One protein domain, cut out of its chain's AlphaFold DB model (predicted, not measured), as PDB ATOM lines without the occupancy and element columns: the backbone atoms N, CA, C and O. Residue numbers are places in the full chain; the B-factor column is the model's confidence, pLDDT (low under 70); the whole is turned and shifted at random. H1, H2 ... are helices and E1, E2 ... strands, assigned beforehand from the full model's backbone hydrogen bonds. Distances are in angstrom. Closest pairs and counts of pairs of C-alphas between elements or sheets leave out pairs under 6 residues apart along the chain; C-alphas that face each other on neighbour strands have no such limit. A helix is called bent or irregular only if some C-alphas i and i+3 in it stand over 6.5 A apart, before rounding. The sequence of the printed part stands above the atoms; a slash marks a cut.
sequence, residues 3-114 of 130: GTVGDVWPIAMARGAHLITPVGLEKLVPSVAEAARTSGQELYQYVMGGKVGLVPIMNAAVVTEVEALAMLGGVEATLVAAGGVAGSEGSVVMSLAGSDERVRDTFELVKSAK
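AT A GLANCE: This is residues 3 to 114 of the 130 residues of an uncharacterized protein of Dehalococcoidia bacterium (UniProt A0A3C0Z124). A short parallel strand pair, E1 and E2, lies in the middle of a loose model, between a head of hairpin E3 and E4 with H3 packed on E3 and H4 on H3, and an arm of H2 and the loop of residues 39 to 59. H1 lies off to one side, near the start of E1. The printed part has 112 residues, with four named helices and four named strands in the order H1 E1 H2 E2 H3 E3 E4 H4, class mixed. The radius of gyration of the C-alphas is 17.6 A, and the spans are 53 by 41 by 23 A.

HOW THE PARTS SIT: H1, residues 3 to 14, comes closest to E1, residues 19 to 23, at the C-alphas of Ala 12 and Leu 19, 7.4 A apart. H2, residues 32 to 38, is apart from H1. E1 and E2, residues 60 to 64, are parallel at 30 degrees, with N 21 and O 61 at 2.8 A; E1, H2 and E2 form a strand-helix-strand unit, two parallel strands joined through a helix, with a right-handed crossover. H3, residues 65 to 73, comes closest to E3, residues 76 to 83, at the C-alphas of Val 66 and Ala 77, 5.2 A. E3 bends by 51 degrees at residue 80 and forms an antiparallel hairpin with E4, residues 91 to 97, with N 78 and O 95 at 2.9 A. H4, residues 100 to 113, touches H3 at a steep tilt of 66 degrees, opposite ways, closest at the C-alphas of Gly 73 and Thr 106, 4.7 A. Every O i to N i+4 pair is within hydrogen-bond range in H2, H3 and H4, and 5 of 8 in H1.

IN THESE COORDINATES: H1 begins at C-alpha 3 (141.191, 118.964, 120.881), spans 18.5 A and is irregular, C-alphas 7 and 10 being 7.1 A apart. E3 spans 21.2 A, E4 19.8 A and H4 20.4 A, ending at C-alpha 113 (148.956, 100.495, 133.179).

THE WHOLE: The two C-alphas farthest apart, of Gln 45 and Glu 101, are 55.0 A apart. The printed part has no cut; the link from H2 to E2 is long, and residues 85 to 88 have pLDDT under 70.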
ATOM      1  N   GLY A   3     140.470 120.239 120.842       78.88
ATOM      2  CA  GLY A   3     141.191 118.964 120.881       78.88
ATOM      3  C   GLY A   3     140.395 117.818 120.245       78.88
ATOM      4  O   GLY A   3     139.329 118.038 119.672       78.88
ATOM      5  N   THR A   4     140.885 116.588 120.397       83.88
ATOM      6  CA  THR A   4     140.248 115.372 119.857       83.88
ATOM      7  C   THR A   4     138.789 115.230 120.295       83.88
ATOM      8  O   THR A   4     137.943 114.771 119.532       83.88
ATOM      9  N   VAL A   5     138.465 115.663 121.520       87.00
ATOM     10  CA  VAL A   5     137.095 115.581 122.037       87.00
ATOM     11  C   VAL A   5     136.131 116.516 121.306       87.00
ATOM     12  O   VAL A   5     134.974 116.157 121.105       87.00
ATOM     13  N   GLY A   6     136.611 117.674 120.841       87.56
ATOM     14  CA  GLY A   6     135.822 118.603 120.034       87.56
ATOM     15  C   GLY A   6     135.373 118.009 118.696       87.56
ATOM     16  O   GLY A   6     134.289 118.349 118.227       87.56
ATOM     17  N   ASP A   7     136.156 117.089 118.130       85.75
ATOM     18  CA  ASP A   7     135.842 116.437 116.855       85.75
ATOM     19  C   ASP A   7     134.796 115.321 117.018       85.75
ATOM     20  O   ASP A   7     133.955 115.109 116.143       85.75
ATOM     21  N   VAL A   8     134.805 114.611 118.152       87.50
ATOM     22  CA  VAL A   8     133.928 113.445 118.376       87.50
ATOM     23  C   VAL A   8     132.643 113.777 119.134       87.50
ATOM     24  O   VAL A   8     131.611 113.145 118.895       87.50
ATOM     25  N   TRP A   9     132.672 114.762 120.038       89.62
ATOM     26  CA  TRP A   9     131.564 115.035 120.957       89.62
ATOM     27  C   TRP A   9     130.256 115.423 120.248       89.62
ATOM     28  O   TRP A   9     129.234 114.804 120.558       89.62
ATOM     29  N   PRO A  10     130.234 116.333 119.248       88.25
ATOM     30  CA  PRO A  10     128.995 116.676 118.548       88.25
ATOM     31  C   PRO A  10     128.351 115.470 117.854       88.25
ATOM     32  O   PRO A  10     127.131 115.307 117.896       88.25
ATOM     33  N   ILE A  11     129.164 114.590 117.260       90.19
ATOM     34  CA  ILE A  11     128.690 113.376 116.584       90.19
ATOM     35  C   ILE A  11     128.125 112.383 117.602       90.19
ATOM     36  O   ILE A  11     127.046 111.829 117.385       90.19
ATOM     37  N   ALA A  12     128.836 112.154 118.709       89.75
ATOM     38  CA  ALA A  12     128.388 111.262 119.774       89.75
ATOM     39  C   ALA A  12     127.042 111.723 120.355       89.75
ATOM     40  O   ALA A  12     126.120 110.917 120.485       89.75
ATOM     41  N   MET A  13     126.896 113.026 120.621       90.19
ATOM     42  CA  MET A  13     125.655 113.603 121.143       90.19
ATOM     43  C   MET A  13     124.511 113.540 120.131       90.19
ATOM     44  O   MET A  13     123.411 113.125 120.486       90.19
ATOM     45  N   ALA A  14     124.761 113.866 118.858       91.81
ATOM     46  CA  ALA A  14     123.748 113.773 117.803       91.81
ATOM     47  C   ALA A  14     123.219 112.340 117.606       91.81
ATOM     48  O   ALA A  14     122.085 112.148 117.176       91.81
ATOM     49  N   ARG A  15     124.034 111.332 117.934       93.06
ATOM     50  CA  ARG A  15     123.675 109.908 117.864       93.06
ATOM     51  C   ARG A  15     123.063 109.358 119.155       93.06
ATOM     52  O   ARG A  15     122.687 108.192 119.174       93.06
ATOM     53  N   GLY A  16     122.979 110.155 120.221       90.69
ATOM     54  CA  GLY A  16     122.505 109.697 121.529       90.69
ATOM     55  C   GLY A  16     123.446 108.697 122.210       90.69
ATOM     56  O   GLY A  16     122.989 107.858 122.979       90.69
ATOM     57  N   ALA A  17     124.748 108.744 121.909       91.44
ATOM     58  CA  ALA A  17     125.722 107.849 122.522       91.44
ATOM     59  C   ALA A  17     125.952 108.195 124.002       91.44
ATOM     60  O   ALA A  17     126.042 109.366 124.378       91.44
ATOM     61  N   HIS A  18     126.123 107.163 124.829       91.06
ATOM     62  CA  HIS A  18     126.531 107.316 126.223       91.06
ATOM     63  C   HIS A  18     128.042 107.532 126.295       91.06
ATOM     64  O   HIS A  18     128.822 106.601 126.099       91.06
ATOM     65  N   LEU A  19     128.458 108.771 126.552       90.56
ATOM     66  CA  LEU A  19     129.867 109.118 126.663       90.56
ATOM     67  C   LEU A  19     130.359 108.854 128.089       90.56
ATOM     68  O   LEU A  19     129.907 109.512 129.022       90.56
ATOM     69  N   ILE A  20     131.300 107.927 128.250       92.69
ATOM     70  CA  ILE A  20     132.055 107.744 129.496       92.69
ATOM     71  C   ILE A  20     133.392 108.459 129.320       92.69
ATOM     72  O   ILE A  20     134.060 108.274 128.305       92.69
ATOM     73  N   THR A  21     133.766 109.316 130.267       91.06
ATOM     74  CA  THR A  21     134.991 110.118 130.187       91.06
ATOM     75  C   THR A  21     135.855 109.879 131.419       91.06
ATOM     76  O   THR A  21     135.429 110.241 132.521       91.06
ATOM     77  N   PRO A  22     137.060 109.302 131.260       90.94
ATOM     78  CA  PRO A  22     138.019 109.247 132.347       90.94
ATOM     79  C   PRO A  22     138.513 110.665 132.665       90.94
ATOM     80  O   PRO A  22     138.858 111.420 131.754       90.94
ATOM     81  N   VAL A  23     138.537 111.036 133.943       90.50
ATOM     82  CA  VAL A  23     138.992 112.355 134.403       90.50
ATOM     83  C   VAL A  23     140.036 112.174 135.487       90.50
ATOM     84  O   VAL A  23     139.731 111.661 136.559       90.50
ATOM     85  N   GLY A  24     141.250 112.633 135.201       89.19
ATOM     86  CA  GLY A  24     142.330 112.631 136.173       89.19
ATOM     87  C   GLY A  24     142.118 113.682 137.263       89.19
ATOM     88  O   GLY A  24     141.806 114.847 136.986       89.19
ATOM     89  N   LEU A  25     142.265 113.270 138.520       89.38
ATOM     90  CA  LEU A  25     142.100 114.134 139.690       89.38
ATOM     91  C   LEU A  25     143.260 115.128 139.873       89.38
ATOM     92  O   LEU A  25     143.150 116.056 140.676       89.38
ATOM     93  N   GLU A  26     144.357 114.992 139.121       85.81
ATOM     94  CA  GLU A  26     145.495 115.914 139.146       85.81
ATOM     95  C   GLU A  26     145.183 117.278 138.517       85.81
ATOM     96  O   GLU A  26     145.809 118.280 138.867       85.81
ATOM     97  N   LYS A  27     144.190 117.337 137.622       73.75
ATOM     98  CA  LYS A  27     143.723 118.560 136.944       73.75
ATOM     99  C   LYS A  27     142.337 118.983 137.424       73.75
ATOM    100  O   LYS A  27     141.452 119.306 136.632       73.75
ATOM    101  N   LEU A  28     142.147 118.974 138.742       75.62
ATOM    102  CA  LEU A  28     140.862 119.261 139.371       75.62
ATOM    103  C   LEU A  28     140.341 120.670 139.036       75.62
ATOM    104  O   LEU A  28     140.964 121.681 139.359       75.62
ATOM    105  N   VAL A  29     139.126 120.725 138.488       86.31
ATOM    106  CA  VAL A  29     138.286 121.929 138.457       86.31
ATOM    107  C   VAL A  29     137.181 121.737 139.501       86.31
ATOM    108  O   VAL A  29     136.296 120.913 139.270       86.31
ATOM    109  N   PRO A  30     137.185 122.471 140.634       85.38
ATOM    110  CA  PRO A  30     136.249 122.229 141.742       85.38
ATOM    111  C   PRO A  30     134.771 122.285 141.341       85.38
ATOM    112  O   PRO A  30     133.947 121.544 141.865       85.38
ATOM    113  N   SER A  31     134.437 123.159 140.391       90.12
ATOM    114  CA  SER A  31     133.106 123.254 139.800       90.12
ATOM    115  C   SER A  31     133.220 123.620 138.326       90.12
ATOM    116  O   SER A  31     133.438 124.778 137.968       90.12
ATOM    117  N   VAL A  32     133.057 122.624 137.453       90.38
ATOM    118  CA  VAL A  32     133.081 122.826 135.993       90.38
ATOM    119  C   VAL A  32     131.975 123.789 135.560       90.38
ATOM    120  O   VAL A  32     132.205 124.669 134.737       90.38
ATOM    121  N   ALA A  33     130.782 123.662 136.147       90.62
ATOM    122  CA  ALA A  33     129.647 124.514 135.812       90.62
ATOM    123  C   ALA A  33     129.891 125.983 136.188       90.62
ATOM    124  O   ALA A  33     129.504 126.881 135.445       90.62
ATOM    125  N   GLU A  34     130.514 126.242 137.338       92.44
ATOM    126  CA  GLU A  34     130.868 127.602 137.744       92.44
ATOM    127  C   GLU A  34     131.989 128.170 136.884       92.44
ATOM    128  O   GLU A  34     131.831 129.262 136.344       92.44
ATOM    129  N   ALA A  35     133.057 127.396 136.680       92.19
ATOM    130  CA  ALA A  35     134.161 127.792 135.817       92.19
ATOM    131  C   ALA A  35     133.668 128.131 134.402       92.19
ATOM    132  O   ALA A  35     134.097 129.125 133.826       92.19
ATOM    133  N   ALA A  36     132.722 127.366 133.851       92.50
ATOM    134  CA  ALA A  36     132.183 127.616 132.515       92.50
ATOM    135  C   ALA A  36     131.360 128.911 132.439       92.50
ATOM    136  O   ALA A  36     131.393 129.591 131.420       92.50
ATOM    137  N   ARG A  37     130.648 129.284 133.511       92.00
ATOM    138  CA  ARG A  37     129.872 130.536 133.551       92.00
ATOM    139  C   ARG A  37     130.750 131.780 133.614       92.00
ATOM    140  O   ARG A  37     130.329 132.834 133.150       92.00
ATOM    141  N   THR A  38     131.928 131.675 134.219       91.25
ATOM    142  CA  THR A  38     132.838 132.811 134.421       91.25
ATOM    143  C   THR A  38     133.951 132.883 133.380       91.25
ATOM    144  O   THR A  38     134.660 133.886 133.326       91.25
ATOM    145  N   SER A  39     134.092 131.855 132.535       91.38
ATOM    146  CA  SER A  39     135.180 131.758 131.566       91.38
ATOM    147  C   SER A  39     134.765 132.103 130.143       91.38
ATOM    148  O   SER A  39     133.865 131.496 129.573       91.38
ATOM    149  N   GLY A  40     135.505 133.015 129.518       92.12
ATOM    150  CA  GLY A  40     135.346 133.360 128.111       92.12
ATOM    151  C   GLY A  40     136.442 134.314 127.664       92.12
ATOM    152  O   GLY A  40     136.796 135.235 128.397       92.12
ATOM    153  N   GLN A  41     136.970 134.117 126.454       92.38
ATOM    154  CA  GLN A  41     138.103 134.905 125.955       92.38
ATOM    155  C   GLN A  41     137.812 136.413 125.965       92.38
ATOM    156  O   GLN A  41     138.694 137.200 126.286       92.38
ATOM    157  N   GLU A  42     136.568 136.816 125.714       93.81
ATOM    158  CA  GLU A  42     136.161 138.227 125.710       93.81
ATOM    159  C   GLU A  42     135.674 138.748 127.071       93.81
ATOM    160  O   GLU A  42     135.415 139.938 127.217       93.81
ATOM    161  N   LEU A  43     135.568 137.888 128.088       92.94
ATOM    162  CA  LEU A  43     135.090 138.283 129.420       92.94
ATOM    163  C   LEU A  43     136.208 138.843 130.309       92.94
ATOM    164  O   LEU A  43     135.934 139.507 131.306       92.94
ATOM    165  N   TYR A  44     137.473 138.590 129.963       93.31
ATOM    166  CA  TYR A  44     138.607 138.977 130.798       93.31
ATOM    167  C   TYR A  44     139.204 140.331 130.405       93.31
ATOM    168  O   TYR A  44     139.634 140.534 129.263       93.31
ATOM    169  N   GLN A  45     139.318 141.223 131.393       94.19
ATOM    170  CA  GLN A  45     140.039 142.494 131.280       94.19
ATOM    171  C   GLN A  45     141.542 142.335 131.558       94.19
ATOM    172  O   GLN A  45     142.363 142.936 130.868       94.19
ATOM    173  N   TYR A  46     141.900 141.497 132.533       93.75
ATOM    174  CA  TYR A  46     143.279 141.228 132.942       93.75
ATOM    175  C   TYR A  46     143.509 139.719 133.033       93.75
ATOM    176  O   TYR A  46     142.665 138.999 133.561       93.75
ATOM    177  N   VAL A  47     144.648 139.247 132.523       92.69
ATOM    178  CA  VAL A  47     145.069 137.838 132.572       92.69
ATOM    179  C   VAL A  47     146.579 137.749 132.788       92.69
ATOM    180  O   VAL A  47     147.325 138.622 132.348       92.69
ATOM    181  N   MET A  48     147.039 136.679 133.434       92.00
ATOM    182  CA  MET A  48     148.451 136.293 133.417       92.00
ATOM    183  C   MET A  48     148.649 135.277 132.287       92.00
ATOM    184  O   MET A  48     148.237 134.127 132.414       92.00
ATOM    185  N   GLY A  49     149.236 135.710 131.167       90.75
ATOM    186  CA  GLY A  49     149.383 134.900 129.952       90.75
ATOM    187  C   GLY A  49     148.316 135.212 128.897       90.75
ATOM    188  O   GLY A  49     148.035 136.376 128.621       90.75
ATOM    189  N   GLY A  50     147.751 134.178 128.271       89.25
ATOM    190  CA  GLY A  50     146.728 134.315 127.228       89.25
ATOM    191  C   GLY A  50     145.300 134.258 127.772       89.25
ATOM    192  O   GLY A  50     145.031 133.592 128.770       89.25
ATOM    193  N   LYS A  51     144.356 134.917 127.086       92.00
ATOM    194  CA  LYS A  51     142.924 134.751 127.372       92.00
ATOM    195  C   LYS A  51     142.462 133.368 126.900       92.00
ATOM    196  O   LYS A  51     142.708 132.985 125.757       92.00
ATOM    197  N   VAL A  52     141.766 132.631 127.763       88.50
ATOM    198  CA  VAL A  52     141.278 131.270 127.482       88.50
ATOM    199  C   VAL A  52     139.755 131.188 127.590       88.50
ATOM    200  O   VAL A  52     139.130 131.960 128.307       88.50
ATOM    201  N   GLY A  53     139.145 130.266 126.853       88.88
ATOM    202  CA  GLY A  53     137.733 129.911 127.011       88.88
ATOM    203  C   GLY A  53     137.609 128.507 127.592       88.88
ATOM    204  O   GLY A  53     138.501 127.685 127.391       88.88
ATOM    205  N   LEU A  54     136.503 128.231 128.284       90.75
ATOM    206  CA  LEU A  54     136.168 126.894 128.770       90.75
ATOM    207  C   LEU A  54     134.892 126.415 128.077       90.75
ATOM    208  O   LEU A  54     133.869 127.094 128.128       90.75
ATOM    209  N   VAL A  55     134.949 125.244 127.445       90.38
ATOM    210  CA  VAL A  55     133.782 124.584 126.845       90.38
ATOM    211  C   VAL A  55     133.556 123.273 127.596       90.38
ATOM    212  O   VAL A  55     134.350 122.346 127.423       90.38
ATOM    213  N   PRO A  56     132.532 123.182 128.462       89.50
ATOM    214  CA  PRO A  56     132.261 121.953 129.190       89.50
ATOM    215  C   PRO A  56     131.649 120.893 128.266       89.50
ATOM    216  O   PRO A  56     130.787 121.191 127.439       89.50
ATOM    217  N   ILE A  57     132.059 119.638 128.454       89.50
ATOM    218  CA  ILE A  57     131.391 118.481 127.854       89.50
ATOM    219  C   ILE A  57     130.160 118.179 128.700       89.50
ATOM    220  O   ILE A  57     130.265 117.817 129.872       89.50
ATOM    221  N   MET A  58     128.987 118.331 128.099       84.50
ATOM    222  CA  MET A  58     127.719 118.025 128.755       84.50
ATOM    223  C   MET A  58     127.351 116.550 128.545       84.50
ATOM    224  O   MET A  58     127.682 115.968 127.511       84.50
ATOM    225  N   ASN A  59     126.631 115.969 129.511       84.19
ATOM    226  CA  ASN A  59     126.089 114.602 129.481       84.19
ATOM    227  C   ASN A  59     127.129 113.465 129.394       84.19
ATOM    228  O   ASN A  59     126.797 112.363 128.956       84.19
ATOM    229  N   ALA A  60     128.364 113.703 129.834       89.56
ATOM    230  CA  ALA A  60     129.339 112.635 130.037       89.56
ATOM    231  C   ALA A  60     129.178 111.996 131.427       89.56
ATOM    232  O   ALA A  60     129.002 112.696 132.425       89.56
ATOM    233  N   ALA A  61     129.284 110.671 131.495       92.44
ATOM    234  CA  ALA A  61     129.515 109.948 132.737       92.44
ATOM    235  C   ALA A  61     131.005 110.040 133.078       92.44
ATOM    236  O   ALA A  61     131.849 109.502 132.359       92.44
ATOM    237  N   VAL A  62     131.328 110.766 134.143       91.62
ATOM    238  CA  VAL A  62     132.707 110.933 134.608       91.62
ATOM    239  C   VAL A  62     133.139 109.685 135.371       91.62
ATOM    240  O   VAL A  62     132.366 109.153 136.163       91.62
ATOM    241  N   VAL A  63     134.366 109.235 135.111       94.94
ATOM    242  CA  VAL A  63     135.044 108.203 135.898       94.94
ATOM    243  C   VAL A  63     136.418 108.725 136.297       94.94
ATOM    244  O   VAL A  63     137.290 108.932 135.460       94.94
ATOM    245  N   THR A  64     136.612 108.953 137.583       94.25
ATOM    246  CA  THR A  64     137.872 109.378 138.197       94.25
ATOM    247  C   THR A  64     138.729 108.180 138.585       94.25
ATOM    248  O   THR A  64     138.251 107.044 138.591       94.25
ATOM    249  N   GLU A  65     139.989 108.399 138.970       93.81
ATOM    250  CA  GLU A  65     140.827 107.310 139.483       93.81
ATOM    251  C   GLU A  65     140.210 106.648 140.721       93.81
ATOM    252  O   GLU A  65     140.306 105.434 140.870       93.81
ATOM    253  N   VAL A  66     139.523 107.409 141.581       95.62
ATOM    254  CA  VAL A  66     138.816 106.861 142.753       95.62
ATOM    255  C   VAL A  66     137.749 105.854 142.324       95.62
ATOM    256  O   VAL A  66     137.713 104.732 142.829       95.62
ATOM    257  N   GLU A  67     136.903 106.228 141.365       96.31
ATOM    258  CA  GLU A  67     135.829 105.366 140.864       96.31
ATOM    259  C   GLU A  67     136.394 104.172 140.088       96.31
ATOM    260  O   GLU A  67     135.923 103.048 140.255       96.31
ATOM    261  N   ALA A  68     137.438 104.382 139.284       95.69
ATOM    262  CA  ALA A  68     138.105 103.314 138.548       95.69
ATOM    263  C   ALA A  68     138.721 102.268 139.490       95.69
ATOM    264  O   ALA A  68     138.537 101.070 139.277       95.69
ATOM    265  N   LEU A  69     139.403 102.694 140.558       96.75
ATOM    266  CA  LEU A  69     139.988 101.790 141.553       96.75
ATOM    267  C   LEU A  69     138.910 101.024 142.325       96.75
ATOM    268  O   LEU A  69     139.064  99.824 142.561       96.75
ATOM    269  N   ALA A  70     137.792 101.675 142.645       96.69
ATOM    270  CA  ALA A  70     136.649 101.015 143.264       96.69
ATOM    271  C   ALA A  70     135.995  99.977 142.339       96.69
ATOM    272  O   ALA A  70     135.671  98.880 142.786       96.69
ATOM    273  N   MET A  71     135.830 100.283 141.050       96.50
ATOM    274  CA  MET A  71     135.190  99.375 140.091       96.50
ATOM    275  C   MET A  71     136.094  98.213 139.662       96.50
ATOM    276  O   MET A  71     135.628  97.079 139.581       96.50
ATOM    277  N   LEU A  72     137.368  98.486 139.367       95.75
ATOM    278  CA  LEU A  72     138.292  97.514 138.771       95.75
ATOM    279  C   LEU A  72     139.116  96.765 139.821       95.75
ATOM    280  O   LEU A  72     139.299  95.557 139.714       95.75
ATOM    281  N   GLY A  73     139.608  97.482 140.832       94.81
ATOM    282  CA  GLY A  73     140.384  96.913 141.936       94.81
ATOM    283  C   GLY A  73     139.508  96.437 143.091       94.81
ATOM    284  O   GLY A  73     139.881  95.547 143.859       94.81
ATOM    285  N   GLY A  74     138.301  97.000 143.208       96.81
ATOM    286  CA  GLY A  74     137.363  96.604 144.241       96.81
ATOM    287  C   GLY A  74     137.845  96.958 145.645       96.81
ATOM    288  O   GLY A  74     137.651  96.160 146.568       96.81
ATOM    289  N   VAL A  75     138.499  98.117 145.756       98.12
ATOM    290  CA  VAL A  75     139.038  98.728 146.977       98.12
ATOM    291  C   VAL A  75     138.402 100.097 147.202       98.12
ATOM    292  O   VAL A  75     137.968 100.754 146.259       98.12
ATOM    293  N   GLU A  76     138.374 100.558 148.445       98.00
ATOM    294  CA  GLU A  76     138.082 101.957 148.736       98.00
ATOM    295  C   GLU A  76     139.333 102.794 148.456       98.00
ATOM    296  O   GLU A  76     140.428 102.451 148.903       98.00
ATOM    297  N   ALA A  77     139.176 103.884 147.709       96.94
ATOM    298  CA  ALA A  77     140.272 104.760 147.327       96.94
ATOM    299  C   ALA A  77     139.988 106.193 147.787       96.94
ATOM    300  O   ALA A  77     138.931 106.750 147.508       96.94
ATOM    301  N   THR A  78     140.948 106.804 148.476       96.25
ATOM    302  CA  THR A  78     140.872 108.201 148.923       96.25
ATOM    303  C   THR A  78     142.020 108.996 148.322       96.25
ATOM    304  O   THR A  78     143.184 108.623 148.477       96.25
ATOM    305  N   LEU A  79     141.710 110.114 147.660       93.69
ATOM    306  CA  LEU A  79     142.722 111.069 147.209       93.69
ATOM    307  C   LEU A  79     143.334 111.782 148.424       93.69
ATOM    308  O   LEU A  79     142.626 112.431 149.188       93.69
ATOM    309  N   VAL A  80     144.651 111.668 148.593       94.38
ATOM    310  CA  VAL A  80     145.405 112.292 149.695       94.38
ATOM    311  C   VAL A  80     146.045 113.598 149.240       94.38
ATOM    312  O   VAL A  80     146.021 114.592 149.960       94.38
ATOM    313  N   ALA A  81     146.629 113.598 148.043       89.94
ATOM    314  CA  ALA A  81     147.248 114.775 147.459       89.94
ATOM    315  C   ALA A  81     147.187 114.717 145.933       89.94
ATOM    316  O   ALA A  81     147.202 113.639 145.344       89.94
ATOM    317  N   ALA A  82     147.167 115.889 145.309       89.25
ATOM    318  CA  ALA A  82     147.276 116.068 143.871       89.25
ATOM    319  C   ALA A  82     148.223 117.241 143.584       89.25
ATOM    320  O   ALA A  82     148.220 118.238 144.307       89.25
ATOM    321  N   GLY A  83     149.054 117.120 142.554       82.50
ATOM    322  CA  GLY A  83     150.030 118.136 142.162       82.50
ATOM    323  C   GLY A  83     151.274 117.530 141.525       82.50
ATOM    324  O   GLY A  83     151.488 116.327 141.579       82.50
ATOM    325  N   GLY A  84     152.106 118.344 140.886       76.88
ATOM    326  CA  GLY A  84     153.345 117.899 140.242       76.88
ATOM    327  C   GLY A  84     154.499 118.848 140.542       76.88
ATOM    328  O   GLY A  84     154.285 120.030 140.804       76.88
ATOM    329  N   VAL A  85     155.726 118.335 140.486       68.75
ATOM    330  CA  VAL A  85     156.966 119.117 140.612       68.75
ATOM    331  C   VAL A  85     157.842 118.899 139.375       68.75
ATOM    332  O   VAL A  85     157.771 117.846 138.755       68.75
ATOM    333  N   ALA A  86     158.657 119.896 139.014       56.84
ATOM    334  CA  ALA A  86     159.688 119.803 137.967       56.84
ATOM    335  C   ALA A  86     159.221 119.406 136.542       56.84
ATOM    336  O   ALA A  86     159.976 118.778 135.808       56.84
ATOM    337  N   GLY A  87     158.015 119.803 136.116       61.31
ATOM    338  CA  GLY A  87     157.539 119.549 134.741       61.31
ATOM    339  C   GLY A  87     156.026 119.642 134.520       61.31
ATOM    340  O   GLY A  87     155.572 119.547 133.388       61.31
ATOM    341  N   SER A  88     155.239 119.863 135.582       60.19
ATOM    342  CA  SER A  88     153.769 119.986 135.532       60.19
ATOM    343  C   SER A  88     153.028 118.771 134.960       60.19
ATOM    344  O   SER A  88     151.886 118.902 134.527       60.19
ATOM    345  N   GLU A  89     153.621 117.578 135.013       70.19
ATOM    346  CA  GLU A  89     152.975 116.359 134.498       70.19
ATOM    347  C   GLU A  89     151.754 115.921 135.319       70.19
ATOM    348  O   GLU A  89     150.953 115.128 134.840       70.19
ATOM    349  N   GLY A  90     151.555 116.517 136.500       74.94
ATOM    350  CA  GLY A  90     150.457 116.201 137.403       74.94
ATOM    351  C   GLY A  90     150.629 114.811 138.017       74.94
ATOM    352  O   GLY A  90     150.872 113.818 137.344       74.94
ATOM    353  N   SER A  91     150.560 114.729 139.339       85.19
ATOM    354  CA  SER A  91     150.608 113.453 140.047       85.19
ATOM    355  C   SER A  91     149.537 113.418 141.121       85.19
ATOM    356  O   SER A  91     149.106 114.463 141.612       85.19
ATOM    357  N   VAL A  92     149.113 112.214 141.482       90.31
ATOM    358  CA  VAL A  92     148.194 111.980 142.592       90.31
ATOM    359  C   VAL A  92     148.813 111.002 143.578       90.31
ATOM    360  O   VAL A  92     149.550 110.088 143.205       90.31
ATOM    361  N   VAL A  93     148.494 111.198 144.851       92.38
ATOM    362  CA  VAL A  93     148.790 110.276 145.944       92.38
ATOM    363  C   VAL A  93     147.460 109.809 146.501       92.38
ATOM    364  O   VAL A  93     146.611 110.630 146.853       92.38
ATOM    365  N   MET A  94     147.274 108.495 146.583       94.50
ATOM    366  CA  MET A  94     146.021 107.888 147.019       94.50
ATOM    367  C   MET A  94     146.263 106.879 148.140       94.50
ATOM    368  O   MET A  94     147.280 106.188 148.158       94.50
ATOM    369  N   SER A  95     145.310 106.796 149.063       96.69
ATOM    370  CA  SER A  95     145.221 105.742 150.072       96.69
ATOM    371  C   SER A  95     144.220 104.693 149.601       96.69
ATOM    372  O   SER A  95     143.128 105.058 149.165       96.69
ATOM    373  N   LEU A  96     144.599 103.416 149.670       97.62
ATOM    374  CA  LEU A  96     143.742 102.286 149.308       97.62
ATOM    375  C   LEU A  96     143.412 101.471 150.558       97.62
ATOM    376  O   LEU A  96     144.313 101.141 151.330       97.62
ATOM    377  N   ALA A  97     142.144 101.109 150.724       97.88
ATOM    378  CA  ALA A  97     141.665 100.269 151.814       97.88
ATOM    379  C   ALA A  97     140.825  99.098 151.282       97.88
ATOM    380  O   ALA A  97     140.010  99.237 150.371       97.88
ATOM    381  N   GLY A  98     141.039  97.915 151.852       97.50
ATOM    382  CA  GLY A  98     140.393  96.669 151.450       97.50
ATOM    383  C   GLY A  98     141.107  95.463 152.058       97.50
ATOM    384  O   GLY A  98     141.988  95.615 152.903       97.50
ATOM    385  N   SER A  99     140.748  94.252 151.628       98.19
ATOM    386  CA  SER A  99     141.523  93.051 151.972       98.19
ATOM    387  C   SER A  99     142.931  93.123 151.371       98.19
ATOM    388  O   SER A  99     143.078  93.630 150.259       98.19
ATOM    389  N   ASP A 100     143.924  92.529 152.038       97.88
ATOM    390  CA  ASP A 100     145.318  92.475 151.562       97.88
ATOM    391  C   ASP A 100     145.442  91.993 150.105       97.88
ATOM    392  O   ASP A 100     146.139  92.617 149.308       97.88
ATOM    393  N   GLU A 101     144.702  90.941 149.739       97.88
ATOM    394  CA  GLU A 101     144.643  90.406 148.371       97.88
ATOM    395  C   GLU A 101     144.198  91.474 147.360       97.88
ATOM    396  O   GLU A 101     144.960  91.843 146.473       97.88
ATOM    397  N   ARG A 102     143.015  92.065 147.562       98.00
ATOM    398  CA  ARG A 102     142.465  93.123 146.692       98.00
ATOM    399  C   ARG A 102     143.376  94.338 146.570       98.00
ATOM    400  O   ARG A 102     143.521  94.883 145.479       98.00
ATOM    401  N   VAL A 103     143.996  94.769 147.669       98.12
ATOM    402  CA  VAL A 103     144.938  95.898 147.645       98.12
ATOM    403  C   VAL A 103     146.174  95.540 146.819       98.12
ATOM    404  O   VAL A 103     146.577  96.332 145.968       98.12
ATOM    405  N   ARG A 104     146.747  94.346 147.012       97.69
ATOM    406  CA  ARG A 104     147.903  93.873 146.239       97.69
ATOM    407  C   ARG A 104     147.577  93.762 144.749       97.69
ATOM    408  O   ARG A 104     148.334  94.284 143.933       97.69
ATOM    409  N   ASP A 105     146.444  93.161 144.408       97.44
ATOM    410  CA  ASP A 105     146.005  92.999 143.019       97.44
ATOM    411  C   ASP A 105     145.771  94.354 142.347       97.44
ATOM    412  O   ASP A 105     146.197  94.578 141.215       97.44
ATOM    413  N   THR A 106     145.168  95.300 143.072       96.94
ATOM    414  CA  THR A 106     144.983  96.674 142.588       96.94
ATOM    415  C   THR A 106     146.326  97.356 142.319       96.94
ATOM    416  O   THR A 106     146.474  98.058 141.319       96.94
ATOM    417  N   PHE A 107     147.332  97.141 143.171       95.56
ATOM    418  CA  PHE A 107     148.680  97.666 142.947       95.56
ATOM    419  C   PHE A 107     149.311  97.117 141.666       95.56
ATOM    420  O   PHE A 107     149.899  97.885 140.904       95.56
ATOM    421  N   GLU A 108     149.192  95.814 141.414       95.62
ATOM    422  CA  GLU A 108     149.719  95.204 140.189       95.62
ATOM    423  C   GLU A 108     148.951  95.665 138.943       95.62
ATOM    424  O   GLU A 108     149.574  95.989 137.930       95.62
ATOM    425  N   LEU A 109     147.626  95.824 139.038       94.62
ATOM    426  CA  LEU A 109     146.810  96.411 137.973       94.62
ATOM    427  C   LEU A 109     147.306  97.816 137.606       94.62
ATOM    428  O   LEU A 109     147.586  98.090 136.439       94.62
ATOM    429  N   VAL A 110     147.483  98.695 138.597       93.06
ATOM    430  CA  VAL A 110     147.961 100.069 138.370       93.06
ATOM    431  C   VAL A 110     149.376 100.082 137.795       93.06
ATOM    432  O   VAL A 110     149.675 100.899 136.924       93.06
ATOM    433  N   LYS A 111     150.265  99.190 138.247       92.06
ATOM    434  CA  LYS A 111     151.614  99.063 137.673       92.06
ATOM    435  C   LYS A 111     151.572  98.643 136.212       92.06
ATOM    436  O   LYS A 111     152.352  99.174 135.433       92.06
ATOM    437  N   SER A 112     150.674  97.729 135.847       91.50
ATOM    438  CA  SER A 112     150.557  97.244 134.469       91.50
ATOM    439  C   SER A 112     150.132  98.341 133.486       91.50
ATOM    440  O   SER A 112     150.577  98.333 132.344       91.50
ATOM    441  N   ALA A 113     149.351  99.320 133.955       87.31
ATOM    442  CA  ALA A 113     148.956 100.495 133.179       87.31
ATOM    443  C   ALA A 113     150.060 101.571 133.093       87.31
ATOM    444  O   ALA A 113     150.019 102.460 132.242       87.31
ATOM    445  N   LYS A 114     151.065 101.548 133.982       82.81
ATOM    446  CA  LYS A 114     152.159 102.529 133.939       82.81
ATOM    447  C   LYS A 114     153.098 102.225 132.772       82.81
ATOM    448  O   LYS A 114     153.662 101.141 132.690       82.81
TER     449      LYS A 114